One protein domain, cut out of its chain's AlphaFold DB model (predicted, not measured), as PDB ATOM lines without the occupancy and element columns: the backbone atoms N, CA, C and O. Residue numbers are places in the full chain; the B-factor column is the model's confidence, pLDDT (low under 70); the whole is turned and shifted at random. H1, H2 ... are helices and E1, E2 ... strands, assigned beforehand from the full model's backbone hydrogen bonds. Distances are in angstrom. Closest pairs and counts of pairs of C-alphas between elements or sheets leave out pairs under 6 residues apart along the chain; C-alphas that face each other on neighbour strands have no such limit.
ATOM      1  N   SER A  56     -29.677 -35.051   7.263       87.19
ATOM      2  CA  SER A  56     -29.606 -36.207   8.141       87.19
ATOM      3  C   SER A  56     -28.210 -36.264   8.745       87.19
ATOM      4  O   SER A  56     -27.234 -36.390   8.013       87.19
ATOM      5  N   THR A  57     -28.110 -36.131  10.064       89.44
ATOM      6  CA  THR A  57     -26.853 -36.344  10.785       89.44
ATOM      7  C   THR A  57     -26.937 -37.680  11.493       89.44
ATOM      8  O   THR A  57     -27.820 -37.878  12.329       89.44
ATOM      9  N   GLN A  58     -26.013 -38.574  11.165       91.88
ATOM     10  CA  GLN A  58     -25.913 -39.893  11.774       91.88
ATOM     11  C   GLN A  58     -24.794 -39.897  12.817       91.88
ATOM     12  O   GLN A  58     -23.813 -39.155  12.716       91.88
ATOM     13  N   THR A  59     -24.958 -40.652  13.895       93.94
ATOM     14  CA  THR A  59     -23.924 -40.818  14.919       93.94
ATOM     15  C   THR A  59     -24.017 -42.208  15.513       93.94
ATOM     16  O   THR A  59     -25.083 -42.621  15.967       93.94
ATOM     17  N   PHE A  60     -22.867 -42.871  15.576       94.75
ATOM     18  CA  PHE A  60     -22.705 -44.231  16.064       94.75
ATOM     19  C   PHE A  60     -21.784 -44.205  17.285       94.75
ATOM     20  O   PHE A  60     -20.734 -43.550  17.265       94.75
ATOM     21  N   LYS A  61     -22.188 -44.852  18.377       95.56
ATOM     22  CA  LYS A  61     -21.417 -44.893  19.626       95.56
ATOM     23  C   LYS A  61     -21.404 -46.294  20.210       95.56
ATOM     24  O   LYS A  61     -22.446 -46.926  20.253       95.56
ATOM     25  N   ASN A  62     -20.268 -46.750  20.721       93.38
ATOM     26  CA  ASN A  62     -20.215 -48.000  21.486       93.38
ATOM     27  C   ASN A  62     -20.839 -47.835  22.895       93.38
ATOM     28  O   ASN A  62     -21.209 -46.727  23.297       93.38
ATOM     29  N   LYS A  63     -20.910 -48.923  23.675       87.56
ATOM     30  CA  LYS A  63     -21.386 -48.919  25.078       87.56
ATOM     31  C   LYS A  63     -20.654 -47.946  26.014       87.56
ATOM     32  O   LYS A  63     -21.246 -47.482  26.981       87.56
ATOM     33  N   GLU A  64     -19.400 -47.610  25.722       89.31
ATOM     34  CA  GLU A  64     -18.600 -46.643  26.490       89.31
ATOM     35  C   GLU A  64     -18.873 -45.186  26.070       89.31
ATOM     36  O   GLU A  64     -18.313 -44.245  26.630       89.31
ATOM     37  N   GLY A  65     -19.722 -44.975  25.060       89.50
ATOM     38  CA  GLY A  65     -20.047 -43.661  24.510       89.50
ATOM     39  C   GLY A  65     -19.016 -43.122  23.514       89.50
ATOM     40  O   GLY A  65     -19.185 -42.000  23.017       89.50
ATOM     41  N   LYS A  66     -17.980 -43.900  23.180       93.81
ATOM     42  CA  LYS A  66     -16.971 -43.548  22.178       93.81
ATOM     43  C   LYS A  66     -17.596 -43.590  20.788       93.81
ATOM     44  O   LYS A  66     -18.281 -44.547  20.431       93.81
ATOM     45  N   ARG A  67     -17.352 -42.541  19.999       94.12
ATOM     46  CA  ARG A  67     -17.791 -42.483  18.601       94.12
ATOM     47  C   ARG A  67     -17.032 -43.497  17.757       94.12
ATOM     48  O   ARG A  67     -15.816 -43.614  17.888       94.12
ATOM     49  N   ILE A  68     -17.766 -44.149  16.870       94.44
ATOM     50  CA  ILE A  68     -17.227 -44.984  15.798       94.44
ATOM     51  C   ILE A  68     -17.581 -44.347  14.452       94.44
ATOM     52  O   ILE A  68     -18.529 -43.554  14.372       94.44
ATOM     53  N   SER A  69     -16.789 -44.641  13.424       94.25
ATOM     54  CA  SER A  69     -17.088 -44.170  12.075       94.25
ATOM     55  C   SER A  69     -18.295 -44.919  11.500       94.25
ATOM     56  O   SER A  69     -18.668 -45.990  11.980       94.25
ATOM     57  N   GLU A  70     -18.931 -44.331  10.487       93.19
ATOM     58  CA  GLU A  70     -20.007 -44.994   9.746       93.19
ATOM     59  C   GLU A  70     -19.495 -46.246   9.027       93.19
ATOM     60  O   GLU A  70     -20.142 -47.284   9.085       93.19
ATOM     61  N   GLU A  71     -18.304 -46.176   8.426       93.44
ATOM     62  CA  GLU A  71     -17.671 -47.313   7.751       93.44
ATOM     63  C   GLU A  71     -17.429 -48.480   8.719       93.44
ATOM     64  O   GLU A  71     -17.861 -49.597   8.442       93.44
ATOM     65  N   ASP A  72     -16.834 -48.216   9.889       94.25
ATOM     66  CA  ASP A  72     -16.602 -49.251  10.908       94.25
ATOM     67  C   ASP A  72     -17.921 -49.861  11.388       94.25
ATOM     68  O   ASP A  72     -18.044 -51.077  11.533       94.25
ATOM     69  N   PHE A  73     -18.928 -49.015  11.625       94.56
ATOM     70  CA  PHE A  73     -20.253 -49.478  12.017       94.56
ATOM     71  C   PHE A  73     -20.856 -50.414  10.966       94.56
ATOM     72  O   PHE A  73     -21.333 -51.496  11.310       94.56
ATOM     73  N   MET A  74     -20.804 -50.025   9.692       94.06
ATOM     74  CA  MET A  74     -21.356 -50.824   8.602       94.06
ATOM     75  C   MET A  74     -20.602 -52.140   8.406       94.06
ATOM     76  O   MET A  74     -21.245 -53.146   8.117       94.06
ATOM     77  N   LEU A  75     -19.286 -52.177   8.640       94.56
ATOM     78  CA  LEU A  75     -18.522 -53.427   8.649       94.56
ATOM     79  C   LEU A  75     -19.015 -54.381   9.745       94.56
ATOM     80  O   LEU A  75     -19.243 -55.556   9.469       94.56
ATOM     81  N   PHE A  76     -19.264 -53.889  10.963       94.31
ATOM     82  CA  PHE A  76     -19.815 -54.727  12.036       94.31
ATOM     83  C   PHE A  76     -21.209 -55.263  11.702       94.31
ATOM     84  O   PHE A  76     -21.509 -56.429  11.958       94.31
ATOM     85  N   VAL A  77     -22.056 -54.426  11.100       94.00
ATOM     86  CA  VAL A  77     -23.396 -54.817  10.649       94.00
ATOM     87  C   VAL A  77     -23.322 -55.881   9.549       94.00
ATOM     88  O   VAL A  77     -24.079 -56.850   9.599       94.00
ATOM     89  N   GLN A  78     -22.395 -55.749   8.597       93.12
ATOM     90  CA  GLN A  78     -22.167 -56.751   7.553       93.12
ATOM     91  C   GLN A  78     -21.668 -58.077   8.133       93.12
ATOM     92  O   GLN A  78     -22.226 -59.119   7.801       93.12
ATOM     93  N   SER A  79     -20.708 -58.058   9.063       94.38
ATOM     94  CA  SER A  79     -20.251 -59.281   9.740       94.38
ATOM     95  C   SER A  79     -21.372 -59.970  10.523       94.38
ATOM     96  O   SER A  79     -21.445 -61.196  10.548       94.38
ATOM     97  N   LEU A  80     -22.286 -59.209  11.134       94.38
ATOM     98  CA  LEU A  80     -23.469 -59.790  11.772       94.38
ATOM     99  C   LEU A  80     -24.428 -60.410  10.745       94.38
ATOM    100  O   LEU A  80     -25.010 -61.462  11.004       94.38
ATOM    101  N   ALA A  81     -24.589 -59.787   9.578       93.62
ATOM    102  CA  ALA A  81     -25.450 -60.287   8.509       93.62
ATOM    103  C   ALA A  81     -24.990 -61.645   7.954       93.62
ATOM    104  O   ALA A  81     -25.828 -62.463   7.586       93.62
ATOM    105  N   GLU A  82     -23.684 -61.923   7.951       94.12
ATOM    106  CA  GLU A  82     -23.133 -63.216   7.509       94.12
ATOM    107  C   GLU A  82     -23.640 -64.401   8.345       94.12
ATOM    108  O   GLU A  82     -23.755 -65.517   7.837       94.12
ATOM    109  N   VAL A  83     -23.971 -64.163   9.617       92.69
ATOM    110  CA  VAL A  83     -24.426 -65.200  10.559       92.69
ATOM    111  C   VAL A  83     -25.891 -65.045  10.974       92.69
ATOM    112  O   VAL A  83     -26.468 -65.965  11.555       92.69
ATOM    113  N   ASN A  84     -26.519 -63.909  10.663       91.94
ATOM    114  CA  ASN A  84     -27.909 -63.610  10.983       91.94
ATOM    115  C   ASN A  84     -28.711 -63.304   9.708       91.94
ATOM    116  O   ASN A  84     -28.738 -62.175   9.211       91.94
ATOM    117  N   GLY A  85     -29.429 -64.317   9.213       88.81
ATOM    118  CA  GLY A  85     -30.212 -64.219   7.977       88.81
ATOM    119  C   GLY A  85     -31.329 -63.168   8.008       88.81
ATOM    120  O   GLY A  85     -31.667 -62.611   6.964       88.81
ATOM    121  N   LEU A  86     -31.870 -62.838   9.189       88.38
ATOM    122  CA  LEU A  86     -32.857 -61.764   9.319       88.38
ATOM    123  C   LEU A  86     -32.209 -60.408   9.016       88.38
ATOM    124  O   LEU A  86     -32.732 -59.638   8.211       88.38
ATOM    125  N   VAL A  87     -31.043 -60.143   9.608       90.44
ATOM    126  CA  VAL A  87     -30.274 -58.913   9.369       90.44
ATOM    127  C   VAL A  87     -29.864 -58.809   7.900       90.44
ATOM    128  O   VAL A  87     -30.059 -57.755   7.295       90.44
ATOM    129  N   ALA A  88     -29.391 -59.907   7.299       92.06
ATOM    130  CA  ALA A  88     -29.044 -59.957   5.877       92.06
ATOM    131  C   ALA A  88     -30.222 -59.574   4.969       92.06
ATOM    132  O   ALA A  88     -30.080 -58.695   4.120       92.06
ATOM    133  N   SER A  89     -31.401 -60.164   5.197       92.06
ATOM    134  CA  SER A  89     -32.594 -59.892   4.383       92.06
ATOM    135  C   SER A  89     -33.029 -58.423   4.423       92.06
ATOM    136  O   SER A  89     -33.505 -57.881   3.427       92.06
ATOM    137  N   HIS A  90     -32.835 -57.750   5.560       92.75
ATOM    138  CA  HIS A  90     -33.159 -56.334   5.703       92.75
ATOM    139  C   HIS A  90     -32.111 -55.415   5.076       92.75
ATOM    140  O   HIS A  90     -32.483 -54.371   4.543       92.75
ATOM    141  N   LEU A  91     -30.831 -55.788   5.117       90.81
ATOM    142  CA  LEU A  91     -29.762 -55.025   4.472       90.81
ATOM    143  C   LEU A  91     -29.834 -55.094   2.947       90.81
ATOM    144  O   LEU A  91     -29.535 -54.101   2.297       90.81
ATOM    145  N   GLU A  92     -30.261 -56.221   2.375       90.69
ATOM    146  CA  GLU A  92     -30.353 -56.396   0.917       90.69
ATOM    147  C   GLU A  92     -31.332 -55.406   0.259       90.69
ATOM    148  O   GLU A  92     -31.116 -54.956  -0.866       90.69
ATOM    149  N   VAL A  93     -32.399 -55.036   0.972       90.50
ATOM    150  CA  VAL A  93     -33.449 -54.136   0.466       90.50
ATOM    151  C   VAL A  93     -33.311 -52.691   0.948       90.50
ATOM    152  O   VAL A  93     -34.010 -51.809   0.440       90.50
ATOM    153  N   ALA A  94     -32.456 -52.429   1.938       88.44
ATOM    154  CA  ALA A  94     -32.271 -51.103   2.514       88.44
ATOM    155  C   ALA A  94     -31.214 -50.304   1.739       88.44
ATOM    156  O   ALA A  94     -30.141 -50.811   1.424       88.44
ATOM    157  N   VAL A  95     -31.502 -49.031   1.458       86.44
ATOM    158  CA  VAL A  95     -30.529 -48.116   0.834       86.44
ATOM    159  C   VAL A  95     -29.629 -47.483   1.898       86.44
ATOM    160  O   VAL A  95     -28.441 -47.283   1.661       86.44
ATOM    161  N   ASP A  96     -30.186 -47.190   3.073       88.44
ATOM    162  CA  ASP A  96     -29.488 -46.691   4.260       88.44
ATOM    163  C   ASP A  96     -29.832 -47.569   5.477       88.44
ATOM    164  O   ASP A  96     -30.946 -48.087   5.585       88.44
ATOM    165  N   TYR A  97     -28.910 -47.709   6.438       91.19
ATOM    166  CA  TYR A  97     -29.163 -48.455   7.678       91.19
ATOM    167  C   TYR A  97     -30.455 -48.000   8.374       91.19
ATOM    168  O   TYR A  97     -31.223 -48.826   8.860       91.19
ATOM    169  N   PHE A  98     -30.741 -46.697   8.399       92.00
ATOM    170  CA  PHE A  98     -31.925 -46.135   9.052       92.00
ATOM    171  C   PHE A  98     -33.243 -46.372   8.300       92.00
ATOM    172  O   PHE A  98     -34.298 -46.063   8.866       92.00
ATOM    173  N   ASP A  99     -33.207 -46.952   7.098       90.56
ATOM    174  CA  ASP A  99     -34.402 -47.444   6.401       90.56
ATOM    175  C   ASP A  99     -34.903 -48.772   6.998       90.56
ATOM    176  O   ASP A  99     -36.084 -49.108   6.872       90.56
ATOM    177  N   ILE A 100     -34.041 -49.502   7.719       92.56
ATOM    178  CA  ILE A 100     -34.403 -50.737   8.420       92.56
ATOM    179  C   ILE A 100     -35.400 -50.425   9.559       92.56
ATOM    180  O   ILE A 100     -35.224 -49.443  10.306       92.56
ATOM    181  N   PRO A 101     -36.445 -51.262   9.759       92.00
ATOM    182  CA  PRO A 101     -37.406 -51.086  10.841       92.00
ATOM    183  C   PRO A 101     -36.747 -50.948  12.219       92.00
ATOM    184  O   PRO A 101     -35.802 -51.655  12.562       92.00
ATOM    185  N   LEU A 102     -37.294 -50.057  13.053       92.31
ATOM    186  CA  LEU A 102     -36.699 -49.696  14.347       92.31
ATOM    187  C   LEU A 102     -36.469 -50.894  15.282       92.31
ATOM    188  O   LEU A 102     -35.497 -50.890  16.027       92.31
ATOM    189  N   HIS A 103     -37.367 -51.881  15.287       91.38
ATOM    190  CA  HIS A 103     -37.228 -53.052  16.154       91.38
ATOM    191  C   HIS A 103     -36.016 -53.904  15.751       91.38
ATOM    192  O   HIS A 103     -35.204 -54.214  16.613       91.38
ATOM    193  N   VAL A 104     -35.821 -54.143  14.450       92.06
ATOM    194  CA  VAL A 104     -34.648 -54.852  13.914       92.06
ATOM    195  C   VAL A 104     -33.366 -54.068  14.191       92.06
ATOM    196  O   VAL A 104     -32.386 -54.631  14.664       92.06
ATOM    197  N   ARG A 105     -33.373 -52.744  13.982       94.44
ATOM    198  CA  ARG A 105     -32.208 -51.902  14.308       94.44
ATOM    199  C   ARG A 105     -31.816 -51.996  15.775       94.44
ATOM    200  O   ARG A 105     -30.638 -52.093  16.076       94.44
ATOM    201  N   LYS A 106     -32.787 -52.011  16.689       93.12
ATOM    202  CA  LYS A 106     -32.508 -52.184  18.121       93.12
ATOM    203  C   LYS A 106     -31.885 -53.542  18.430       93.12
ATOM    204  O   LYS A 106     -31.014 -53.604  19.287       93.12
ATOM    205  N   GLU A 107     -32.317 -54.606  17.761       92.94
ATOM    206  CA  GLU A 107     -31.710 -55.933  17.911       92.94
ATOM    207  C   GLU A 107     -30.259 -55.938  17.415       92.94
ATOM    208  O   GLU A 107     -29.375 -56.362  18.154       92.94
ATOM    209  N   ILE A 108     -29.998 -55.364  16.236       93.62
ATOM    210  CA  ILE A 108     -28.641 -55.188  15.690       93.62
ATOM    211  C   ILE A 108     -27.766 -54.365  16.647       93.62
ATOM    212  O   ILE A 108     -26.659 -54.770  16.989       93.62
ATOM    213  N   GLU A 109     -28.264 -53.219  17.112       93.25
ATOM    214  CA  GLU A 109     -27.574 -52.330  18.055       93.25
ATOM    215  C   GLU A 109     -27.233 -53.036  19.378       93.25
ATOM    216  O   GLU A 109     -26.139 -52.856  19.924       93.25
ATOM    217  N   ASN A 110     -28.142 -53.875  19.880       93.12
ATOM    218  CA  ASN A 110     -27.921 -54.662  21.091       93.12
ATOM    219  C   ASN A 110     -26.836 -55.725  20.890       93.12
ATOM    220  O   ASN A 110     -25.951 -55.836  21.739       93.12
ATOM    221  N   GLU A 111     -26.887 -56.459  19.779       92.88
ATOM    222  CA  GLU A 111     -25.920 -57.512  19.451       92.88
ATOM    223  C   GLU A 111     -24.513 -56.930  19.267       92.88
ATOM    224  O   GLU A 111     -23.532 -57.403  19.844       92.88
ATOM    225  N   LEU A 112     -24.423 -55.822  18.531       92.75
ATOM    226  CA  LEU A 112     -23.164 -55.142  18.245       92.75
ATOM    227  C   LEU A 112     -22.662 -54.273  19.398       92.75
ATOM    228  O   LEU A 112     -21.531 -53.792  19.356       92.75
ATOM    229  N   ASN A 113     -23.468 -54.067  20.441       93.81
ATOM    230  CA  ASN A 113     -23.144 -53.184  21.562       93.81
ATOM    231  C   ASN A 113     -22.866 -51.734  21.118       93.81
ATOM    232  O   ASN A 113     -22.011 -51.038  21.682       93.81
ATOM    233  N   ILE A 114     -23.596 -51.284  20.098       94.00
ATOM    234  CA  ILE A 114     -23.454 -49.973  19.468       94.00
ATOM    235  C   ILE A 114     -24.823 -49.316  19.412       94.00
ATOM    236  O   ILE A 114     -25.793 -49.939  19.019       94.00
ATOM    237  N   HIS A 115     -24.893 -48.034  19.743       93.75
ATOM    238  CA  HIS A 115     -26.079 -47.220  19.571       93.75
ATOM    239  C   HIS A 115     -25.954 -46.338  18.328       93.75
ATOM    240  O   HIS A 115     -25.022 -45.528  18.220       93.75
ATOM    241  N   ALA A 116     -26.913 -46.469  17.414       93.06
ATOM    242  CA  ALA A 116     -26.977 -45.713  16.172       93.06
ATOM    243  C   ALA A 116     -28.115 -44.687  16.237       93.06
ATOM    244  O   ALA A 116     -29.283 -45.000  16.463       93.06
ATOM    245  N   THR A 117     -27.784 -43.419  16.014       93.00
ATOM    246  CA  THR A 117     -28.742 -42.310  16.069       93.00
ATOM    247  C   THR A 117     -28.752 -41.546  14.760       93.00
ATOM    248  O   THR A 117     -27.700 -41.252  14.202       93.00
ATOM    249  N   GLN A 118     -29.946 -41.188  14.289       92.38
ATOM    250  CA  GLN A 118     -30.134 -40.310  13.141       92.38
ATOM    251  C   GLN A 118     -31.000 -39.132  13.565       92.38
ATOM    252  O   GLN A 118     -32.142 -39.299  13.999       92.38
ATOM    253  N   VAL A 119     -30.460 -37.927  13.423       89.44
ATOM    254  CA  VAL A 119     -31.181 -36.684  13.675       89.44
ATOM    255  C   VAL A 119     -31.414 -35.997  12.341       89.44
ATOM    256  O   VAL A 119     -30.474 -35.584  11.662       89.44
ATOM    257  N   LYS A 120     -32.688 -35.849  11.972       87.38
ATOM    258  CA  LYS A 120     -33.089 -35.062  10.804       87.38
ATOM    259  C   LYS A 120     -33.285 -33.615  11.234       87.38
ATOM    260  O   LYS A 120     -34.114 -33.309  12.086       87.38
ATOM    261  N   SER A 121     -32.527 -32.719  10.623       87.75
ATOM    262  CA  SER A 121     -32.679 -31.274  10.762       87.75
ATOM    263  C   SER A 121     -33.126 -30.668   9.436       87.75
ATOM    264  O   SER A 121     -32.958 -31.262   8.373       87.75
ATOM    265  N   ILE A 122     -33.741 -29.490   9.491       88.38
ATOM    266  CA  ILE A 122     -34.177 -28.768   8.297       88.38
ATOM    267  C   ILE A 122     -33.370 -27.482   8.214       88.38
ATOM    268  O   ILE A 122     -33.382 -26.686   9.153       88.38
ATOM    269  N   LYS A 123     -32.707 -27.262   7.079       90.56
ATOM    270  CA  LYS A 123     -32.128 -25.967   6.722       90.56
ATOM    271  C   LYS A 123     -32.963 -25.305   5.638       90.56
ATOM    272  O   LYS A 123     -33.468 -25.958   4.726       90.56
ATOM    273  N   TYR A 124     -33.087 -23.991   5.748       92.81
ATOM    274  CA  TYR A 124     -33.763 -23.155   4.768       92.81
ATOM    275  C   TYR A 124     -32.729 -22.298   4.052       92.81
ATOM    276  O   TYR A 124     -31.856 -21.704   4.690       92.81
TER     277      TYR A 124
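Overview. This is residues 56 to 124 of the 126 residues of an uncharacterized protein of Bacillus thuringiensis serovar pondicheriensis BGSC 4BA1 (UniProt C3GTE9). Helices H1, H2 and H3 form a small head, and a two-stranded antiparallel ribbon, E1 and E2, runs out from it, with E2 reaching past Ser 56. The printed part has 69 residues, with E1, H1, H2, H3 and E2 in that order, a mixed class of helices and strands. It is compact, with a radius of gyration of the C-alphas of 12.2 A and spans of 42 by 29 by 21 A.

Along the chain. E1, residues 56 to 62, begins at C-alpha 56 (-29.606, -36.207, 8.141) and is 20.1 A long. H1, residues 70 to 83, measures 20.7 A, H2, residues 85 to 93, 13.0 A, and H3, residues 102 to 112, 15.1 A. E2, residues 114 to 124, measures 32.3 A and ends at C-alpha 124 (-33.763, -23.155, 4.768).

Arrangement. E1 and E2 are antiparallel at 160 degrees; N 59 and O 117, 2.8 A apart, are within hydrogen-bond range. H1 touches H2 only at the corner, the closest C-alphas being Ala 81 and Ala 88, 4.5 A. With residues 76 to 80 alone H1 touches H3, about perpendicular at 89 degrees; the closest C-alphas are Phe 76 and Leu 112, 7.1 A. Every O i to N i+4 pair is within range in H3, 9 of 10 in H1 and 4 of 5 in H2.

Size, cuts and confidence. The C-alphas farthest apart, Val 83 and Tyr 124, are 43.5 A apart. The printed part has no cut, no link is long, and no printed residue is under 70 in pLDDT.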